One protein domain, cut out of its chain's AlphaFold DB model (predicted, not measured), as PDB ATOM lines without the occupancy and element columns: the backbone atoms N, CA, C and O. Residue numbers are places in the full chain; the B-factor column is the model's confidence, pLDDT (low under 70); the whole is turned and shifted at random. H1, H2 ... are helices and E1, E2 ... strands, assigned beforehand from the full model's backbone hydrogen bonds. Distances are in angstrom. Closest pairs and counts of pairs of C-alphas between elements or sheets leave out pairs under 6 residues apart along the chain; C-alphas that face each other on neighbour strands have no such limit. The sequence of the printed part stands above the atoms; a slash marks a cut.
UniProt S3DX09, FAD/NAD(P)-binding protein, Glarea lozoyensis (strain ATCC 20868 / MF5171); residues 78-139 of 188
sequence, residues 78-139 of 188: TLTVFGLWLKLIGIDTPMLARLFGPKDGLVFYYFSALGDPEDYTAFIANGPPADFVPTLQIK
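This is residues 78 to 139 of the 188 residues of the protein "FAD/NAD(P)-binding protein" of Glarea lozoyensis (strain ATCC 20868 / MF5171) (UniProt S3DX09). A two-strand hairpin, E1 and E2, forms an arm along the longest axis, with residues 113 to 118 sticking out at its tip; at the arm's other end is a small, loose head of two helices, H1 and H2, and the unnamed stretch 126 to 139. The 62 printed residues, under half in named elements, run H1, H2, E1, E2: mixed, helices and strands, the sheet antiparallel. The whole is only just loose, close to extended, with radius of gyration of the C-alphas 15.7 A and spans of 50 by 19 by 14 A.

E1, residues 106 to 111, spans 16.5 A from (205.825, 264.746, 288.060); E2, 120 to 125, spans 16.6 A. H1, 80 to 89, spans 14.4 A from (212.487, 274.169, 289.810); H2 is 93 to 99.

E1 and E2 are antiparallel at 168 degrees; N 108 and O 123 are 2.9 A apart, within hydrogen-bond range. H1 and H2 are close but not clearly touching, closest C-alphas Lys 87 and Thr 93 at 7.5 A, about perpendicular at 73 degrees. Every O i to N i+4 pair is within range in H1; in H2 1 of 3, with 3 of 4 O i to N i+3.

Residues 113 to 118 stand free. The printed part has no cut and no long link; no printed residue is under 70 in pLDDT.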
ATOM      1  N   THR A  78     215.684 266.654 290.453       97.19
ATOM      2  CA  THR A  78     215.711 268.028 290.985       97.19
ATOM      3  C   THR A  78     214.360 268.731 290.820       97.19
ATOM      4  O   THR A  78     213.481 268.263 290.094       97.19
ATOM      5  N   LEU A  79     214.161 269.848 291.521       95.88
ATOM      6  CA  LEU A  79     212.973 270.703 291.403       95.88
ATOM      7  C   LEU A  79     213.350 272.068 290.819       95.88
ATOM      8  O   LEU A  79     214.525 272.426 290.746       95.88
ATOM      9  N   THR A  80     212.340 272.850 290.448       94.75
ATOM     10  CA  THR A  80     212.487 274.169 289.810       94.75
ATOM     11  C   THR A  80     213.360 275.137 290.608       94.75
ATOM     12  O   THR A  80     214.104 275.907 290.014       94.75
ATOM     13  N   VAL A  81     213.352 275.061 291.943       96.06
ATOM     14  CA  VAL A  81     214.207 275.894 292.811       96.06
ATOM     15  C   VAL A  81     215.698 275.676 292.529       96.06
ATOM     16  O   VAL A  81     216.469 276.633 292.533       96.06
ATOM     17  N   PHE A  82     216.111 274.441 292.230       96.56
ATOM     18  CA  PHE A  82     217.499 274.153 291.869       96.56
ATOM     19  C   PHE A  82     217.854 274.737 290.496       96.56
ATOM     20  O   PHE A  82     218.895 275.373 290.350       96.56
ATOM     21  N   GLY A  83     216.964 274.598 289.510       94.44
ATOM     22  CA  GLY A  83     217.130 275.217 288.192       94.44
ATOM     23  C   GLY A  83     217.193 276.741 288.244       94.44
ATOM     24  O   GLY A  83     218.045 277.354 287.603       94.44
ATOM     25  N   LEU A  84     216.338 277.357 289.064       94.44
ATOM     26  CA  LEU A  84     216.358 278.795 289.313       94.44
ATOM     27  C   LEU A  84     217.681 279.220 289.956       94.44
ATOM     28  O   LEU A  84     218.278 280.201 289.524       94.44
ATOM     29  N   TRP A  85     218.169 278.470 290.946       96.69
ATOM     30  CA  TRP A  85     219.459 278.743 291.575       96.69
ATOM     31  C   TRP A  85     220.619 278.671 290.571       96.69
ATOM     32  O   TRP A  85     221.438 279.587 290.542       96.69
ATOM     33  N   LEU A  86     220.654 277.653 289.700       95.62
ATOM     34  CA  LEU A  86     221.653 277.537 288.628       95.62
ATOM     35  C   LEU A  86     221.621 278.749 287.682       95.62
ATOM     36  O   LEU A  86     222.664 279.339 287.397       95.62
ATOM     37  N   LYS A  87     220.422 279.172 287.265       92.81
ATOM     38  CA  LYS A  87     220.229 280.365 286.428       92.81
ATOM     39  C   LYS A  87     220.730 281.632 287.130       92.81
ATOM     40  O   LYS A  87     221.446 282.422 286.525       92.81
ATOM     41  N   LEU A  88     220.426 281.802 288.420       92.75
ATOM     42  CA  LEU A  88     220.855 282.960 289.219       92.75
ATOM     43  C   LEU A  88     222.378 283.057 289.378       92.75
ATOM     44  O   LEU A  88     222.918 284.162 289.419       92.75
ATOM     45  N   ILE A  89     223.089 281.929 289.459       93.75
ATOM     46  CA  ILE A  89     224.559 281.943 289.526       93.75
ATOM     47  C   ILE A  89     225.224 282.092 288.147       93.75
ATOM     48  O   ILE A  89     226.442 282.296 288.098       93.75
ATOM     49  N   GLY A  90     224.442 282.074 287.059       92.88
ATOM     50  CA  GLY A  90     224.900 282.276 285.682       92.88
ATOM     51  C   GLY A  90     225.232 280.986 284.928       92.88
ATOM     52  O   GLY A  90     226.123 280.997 284.084       92.88
ATOM     53  N   ILE A  91     224.583 279.866 285.261       93.19
ATOM     54  CA  ILE A  91     224.691 278.615 284.504       93.19
ATOM     55  C   ILE A  91     223.458 278.468 283.605       93.19
ATOM     56  O   ILE A  91     222.355 278.206 284.084       93.19
ATOM     57  N   ASP A  92     223.662 278.611 282.296       88.12
ATOM     58  CA  ASP A  92     222.567 278.667 281.327       88.12
ATOM     59  C   ASP A  92     222.003 277.288 280.945       88.12
ATOM     60  O   ASP A  92     222.721 276.287 280.820       88.12
ATOM     61  N   THR A  93     220.697 277.248 280.658       89.31
ATOM     62  CA  THR A  93     219.960 276.035 280.267       89.31
ATOM     63  C   THR A  93     220.578 275.258 279.091       89.31
ATOM     64  O   THR A  93     220.656 274.032 279.195       89.31
ATOM     65  N   PRO A  94     221.075 275.879 277.998       91.12
ATOM     66  CA  PRO A  94     221.676 275.131 276.887       91.12
ATOM     67  C   PRO A  94     222.938 274.345 277.268       91.12
ATOM     68  O   PRO A  94     223.291 273.377 276.592       91.12
ATOM     69  N   MET A  95     223.646 274.756 278.324       91.62
ATOM     70  CA  MET A  95     224.755 273.977 278.872       91.62
ATOM     71  C   MET A  95     224.218 272.780 279.663       91.62
ATOM     72  O   MET A  95     224.674 271.657 279.469       91.62
ATOM     73  N   LEU A  96     223.207 273.007 280.505       94.38
ATOM     74  CA  LEU A  96     222.582 271.975 281.338       94.38
ATOM     75  C   LEU A  96     221.948 270.859 280.497       94.38
ATOM     76  O   LEU A  96     222.120 269.690 280.825       94.38
ATOM     77  N   ALA A  97     221.309 271.201 279.375       92.25
ATOM     78  CA  ALA A  97     220.706 270.240 278.448       92.25
ATOM     79  C   ALA A  97     221.725 269.307 277.763       92.25
ATOM     80  O   ALA A  97     221.355 268.241 277.281       92.25
ATOM     81  N   ARG A  98     223.013 269.683 277.718       94.44
ATOM     82  CA  ARG A  98     224.091 268.806 277.224       94.44
ATOM     83  C   ARG A  98     224.601 267.831 278.284       94.44
ATOM     84  O   ARG A  98     225.238 266.843 277.932       94.44
ATOM     85  N   LEU A  99     224.374 268.126 279.564       95.88
ATOM     86  CA  LEU A  99     224.913 267.361 280.691       95.88
ATOM     87  C   LEU A  99     223.861 266.477 281.367       95.88
ATOM     88  O   LEU A  99     224.210 265.436 281.924       95.88
ATOM     89  N   PHE A 100     222.595 266.895 281.353       97.06
ATOM     90  CA  PHE A 100     221.531 266.309 282.164       97.06
ATOM     91  C   PHE A 100     220.259 266.068 281.358       97.06
ATOM     92  O   PHE A 100     219.972 266.771 280.389       97.06
ATOM     93  N   GLY A 101     219.477 265.081 281.798       95.25
ATOM     94  CA  GLY A 101     218.180 264.792 281.201       95.25
ATOM     95  C   GLY A 101     217.150 265.858 281.585       95.25
ATOM     96  O   GLY A 101     217.150 266.310 282.739       95.25
ATOM     97  N   PRO A 102     216.255 266.262 280.670       93.81
ATOM     98  CA  PRO A 102     215.141 267.127 281.025       93.81
ATOM     99  C   PRO A 102     214.186 266.391 281.974       93.81
ATOM    100  O   PRO A 102     213.956 265.188 281.845       93.81
ATOM    101  N   LYS A 103     213.613 267.124 282.928       95.31
ATOM    102  CA  LYS A 103     212.507 266.664 283.768       95.31
ATOM    103  C   LYS A 103     211.320 267.591 283.548       95.31
ATOM    104  O   LYS A 103     211.373 268.760 283.929       95.31
ATOM    105  N   ASP A 104     210.254 267.047 282.978       94.56
ATOM    106  CA  ASP A 104     209.003 267.762 282.752       94.56
ATOM    107  C   ASP A 104     207.952 267.311 283.770       94.56
ATOM    108  O   ASP A 104     207.200 266.365 283.555       94.56
ATOM    109  N   GLY A 105     207.966 267.961 284.934       94.50
ATOM    110  CA  GLY A 105     206.940 267.739 285.943       94.50
ATOM    111  C   GLY A 105     207.084 266.446 286.751       94.50
ATOM    112  O   GLY A 105     208.192 265.955 286.998       94.50
ATOM    113  N   LEU A 106     205.950 265.960 287.258       96.94
ATOM    114  CA  LEU A 106     205.825 264.746 288.060       96.94
ATOM    115  C   LEU A 106     204.572 263.970 287.651       96.94
ATOM    116  O   LEU A 106     203.510 264.551 287.421       96.94
ATOM    117  N   VAL A 107     204.699 262.646 287.637       97.31
ATOM    118  CA  VAL A 107     203.592 261.723 287.396       97.31
ATOM    119  C   VAL A 107     203.528 260.721 288.538       97.31
ATOM    120  O   VAL A 107     204.549 260.157 288.930       97.31
ATOM    121  N   PHE A 108     202.327 260.509 289.065       97.38
ATOM    122  CA  PHE A 108     202.035 259.534 290.108       97.38
ATOM    123  C   PHE A 108     200.965 258.578 289.598       97.38
ATOM    124  O   PHE A 108     199.924 259.027 289.124       97.38
ATOM    125  N   TYR A 109     201.221 257.280 289.723       96.06
ATOM    126  CA  TYR A 109     200.284 256.209 289.396       96.06
ATOM    127  C   TYR A 109     199.847 255.536 290.698       96.06
ATOM    128  O   TYR A 109     200.690 255.132 291.501       96.06
ATOM    129  N   TYR A 110     198.540 255.445 290.922       94.88
ATOM    130  CA  TYR A 110     197.935 254.883 292.122       94.88
ATOM    131  C   TYR A 110     197.253 253.567 291.762       94.88
ATOM    132  O   TYR A 110     196.195 253.559 291.131       94.88
ATOM    133  N   PHE A 111     197.879 252.469 292.174       95.12
ATOM    134  CA  PHE A 111     197.393 251.109 291.963       95.12
ATOM    135  C   PHE A 111     196.630 250.619 293.191       95.12
ATOM    136  O   PHE A 111     196.993 250.934 294.329       95.12
ATOM    137  N   SER A 112     195.605 249.801 292.969       92.12
ATOM    138  CA  SER A 112     195.005 249.025 294.052       92.12
ATOM    139  C   SER A 112     195.977 247.937 294.517       92.12
ATOM    140  O   SER A 112     196.563 247.231 293.704       92.12
ATOM    141  N   ALA A 113     196.128 247.759 295.832       90.56
ATOM    142  CA  ALA A 113     197.030 246.744 296.387       90.56
ATOM    143  C   ALA A 113     196.549 245.297 296.160       90.56
ATOM    144  O   ALA A 113     197.348 244.369 296.256       90.56
ATOM    145  N   LEU A 114     195.250 245.102 295.911       90.19
ATOM    146  CA  LEU A 114     194.608 243.785 295.779       90.19
ATOM    147  C   LEU A 114     193.779 243.644 294.489       90.19
ATOM    148  O   LEU A 114     193.134 242.616 294.294       90.19
ATOM    149  N   GLY A 115     193.729 244.690 293.660       87.44
ATOM    150  CA  GLY A 115     192.910 244.747 292.447       87.44
ATOM    151  C   GLY A 115     193.671 244.367 291.180       87.44
ATOM    152  O   GLY A 115     194.820 243.929 291.235       87.44
ATOM    153  N   ASP A 116     193.012 244.559 290.041       89.62
ATOM    154  CA  ASP A 116     193.640 244.437 288.726       89.62
ATOM    155  C   ASP A 116     194.755 245.498 288.581       89.62
ATOM    156  O   ASP A 116     194.472 246.685 288.757       89.62
ATOM    157  N   PRO A 117     196.017 245.119 288.300       85.06
ATOM    158  CA  PRO A 117     197.109 246.075 288.107       85.06
ATOM    159  C   PRO A 117     196.911 247.007 286.900       85.06
ATOM    160  O   PRO A 117     197.560 248.052 286.843       85.06
ATOM    161  N   GLU A 118     196.018 246.668 285.968       90.62
ATOM    162  CA  GLU A 118     195.654 247.536 284.843       90.62
ATOM    163  C   GLU A 118     194.603 248.599 285.228       90.62
ATOM    164  O   GLU A 118     194.436 249.588 284.513       90.62
ATOM    165  N   ASP A 119     193.930 248.452 286.378       92.81
ATOM    166  CA  ASP A 119     192.969 249.422 286.923       92.81
ATOM    167  C   ASP A 119     193.667 250.381 287.904       92.81
ATOM    168  O   ASP A 119     193.706 250.179 289.124       92.81
ATOM    169  N   TYR A 120     194.281 251.430 287.351       94.62
ATOM    170  CA  TYR A 120     194.985 252.464 288.111       94.62
ATOM    171  C   TYR A 120     194.429 253.864 287.835       94.62
ATOM    172  O   TYR A 120     193.917 254.171 286.759       94.62
ATOM    173  N   THR A 121     194.608 254.767 288.803       96.06
ATOM    174  CA  THR A 121     194.399 256.212 288.592       96.06
ATOM    175  C   THR A 121     195.736 256.937 288.534       96.06
ATOM    176  O   THR A 121     196.740 256.443 289.047       96.06
ATOM    177  N   ALA A 122     195.787 258.109 287.903       96.50
ATOM    178  CA  ALA A 122     197.025 258.870 287.780       96.50
ATOM    179  C   ALA A 122     196.834 260.354 288.103       96.50
ATOM    180  O   ALA A 122     195.802 260.948 287.797       96.50
ATOM    181  N   PHE A 123     197.870 260.957 288.683       97.75
ATOM    182  CA  PHE A 123     198.029 262.404 288.787       97.75
ATOM    183  C   PHE A 123     199.223 262.828 287.936       97.75
ATOM    184  O   PHE A 123     200.345 262.373 288.164       97.75
ATOM    185  N   ILE A 124     198.975 263.702 286.961       97.38
ATOM    186  CA  ILE A 124     199.977 264.209 286.023       97.38
ATOM    187  C   ILE A 124     200.054 265.721 286.199       97.38
ATOM    188  O   ILE A 124     199.052 266.420 286.049       97.38
ATOM    189  N   ALA A 125     201.246 266.228 286.502       96.38
ATOM    190  CA  ALA A 125     201.518 267.655 286.578       96.38
ATOM    191  C   ALA A 125     202.769 267.976 285.767       96.38
ATOM    192  O   ALA A 125     203.856 267.534 286.131       96.38
ATOM    193  N   ASN A 126     202.615 268.760 284.702       94.19
ATOM    194  CA  ASN A 126     203.724 269.173 283.842       94.19
ATOM    195  C   ASN A 126     204.584 270.254 284.511       94.19
ATOM    196  O   ASN A 126     204.132 270.982 285.401       94.19
ATOM    197  N   GLY A 127     205.840 270.347 284.083       91.06
ATOM    198  CA  GLY A 127     206.766 271.389 284.495       91.06
ATOM    199  C   GLY A 127     206.577 272.687 283.701       91.06
ATOM    200  O   GLY A 127     205.791 272.754 282.754       91.06
ATOM    201  N   PRO A 128     207.292 273.756 284.085       90.38
ATOM    202  CA  PRO A 128     207.383 274.944 283.252       90.38
ATOM    203  C   PRO A 128     208.207 274.658 281.980       90.38
ATOM    204  O   PRO A 128     209.040 273.748 281.977       90.38
ATOM    205  N   PRO A 129     208.060 275.484 280.929       86.31
ATOM    206  CA  PRO A 129     208.974 275.476 279.791       86.31
ATOM    207  C   PRO A 129     210.448 275.572 280.230       86.31
ATOM    208  O   PRO A 129     210.797 276.340 281.131       86.31
ATOM    209  N   ALA A 130     211.327 274.783 279.604       77.31
ATOM    210  CA  ALA A 130     212.725 274.649 280.031       77.31
ATOM    211  C   ALA A 130     213.552 275.943 279.870       77.31
ATOM    212  O   ALA A 130     214.512 276.174 280.609       77.31
ATOM    213  N   ASP A 131     213.179 276.791 278.913       80.81
ATOM    214  CA  ASP A 131     213.730 278.132 278.692       80.81
ATOM    215  C   ASP A 131     213.342 279.118 279.808       80.81
ATOM    216  O   ASP A 131     214.106 280.035 280.136       80.81
ATOM    217  N   PHE A 132     212.203 278.888 280.465       86.69
ATOM    218  CA  PHE A 132     211.800 279.637 281.646       86.69
ATOM    219  C   PHE A 132     212.626 279.225 282.874       86.69
ATOM    220  O   PHE A 132     213.417 280.033 283.383       86.69
ATOM    221  N   VAL A 133     212.482 277.972 283.326       89.12
ATOM    222  CA  VAL A 133     213.235 277.386 284.452       89.12
ATOM    223  C   VAL A 133     213.490 275.897 284.187       89.12
ATOM    224  O   VAL A 133     212.529 275.141 284.064       89.12
ATOM    225  N   PRO A 134     214.752 275.432 284.161       89.06
ATOM    226  CA  PRO A 134     215.032 274.024 283.916       89.06
ATOM    227  C   PRO A 134     214.727 273.160 285.147       89.06
ATOM    228  O   PRO A 134     215.216 273.423 286.245       89.06
ATOM    229  N   THR A 135     213.993 272.068 284.958       94.38
ATOM    230  CA  THR A 135     213.967 270.926 285.885       94.38
ATOM    231  C   THR A 135     214.781 269.787 285.284       94.38
ATOM    232  O   THR A 135     214.665 269.502 284.094       94.38
ATOM    233  N   LEU A 136     215.632 269.146 286.091       96.19
ATOM    234  CA  LEU A 136     216.668 268.237 285.588       96.19
ATOM    235  C   LEU A 136     216.649 266.880 286.298       96.19
ATOM    236  O   LEU A 136     216.454 266.815 287.518       96.19
ATOM    237  N   GLN A 137     216.939 265.828 285.536       97.56
ATOM    238  CA  GLN A 137     217.439 264.549 286.037       97.56
ATOM    239  C   GLN A 137     218.967 264.563 285.942       97.56
ATOM    240  O   GLN A 137     219.535 264.531 284.845       97.56
ATOM    241  N   ILE A 138     219.645 264.657 287.084       97.81
ATOM    242  CA  ILE A 138     221.097 264.834 287.150       97.81
ATOM    243  C   ILE A 138     221.802 263.535 287.528       97.81
ATOM    244  O   ILE A 138     221.463 262.892 288.516       97.81
ATOM    245  N   LYS A 139     222.884 263.199 286.823       98.12
ATOM    246  CA  LYS A 139     223.856 262.227 287.333       98.12
ATOM    247  C   LYS A 139     224.739 262.921 288.361       98.12
ATOM    248  O   LYS A 139     225.494 263.832 288.014       98.12
TER     249      LYS A 139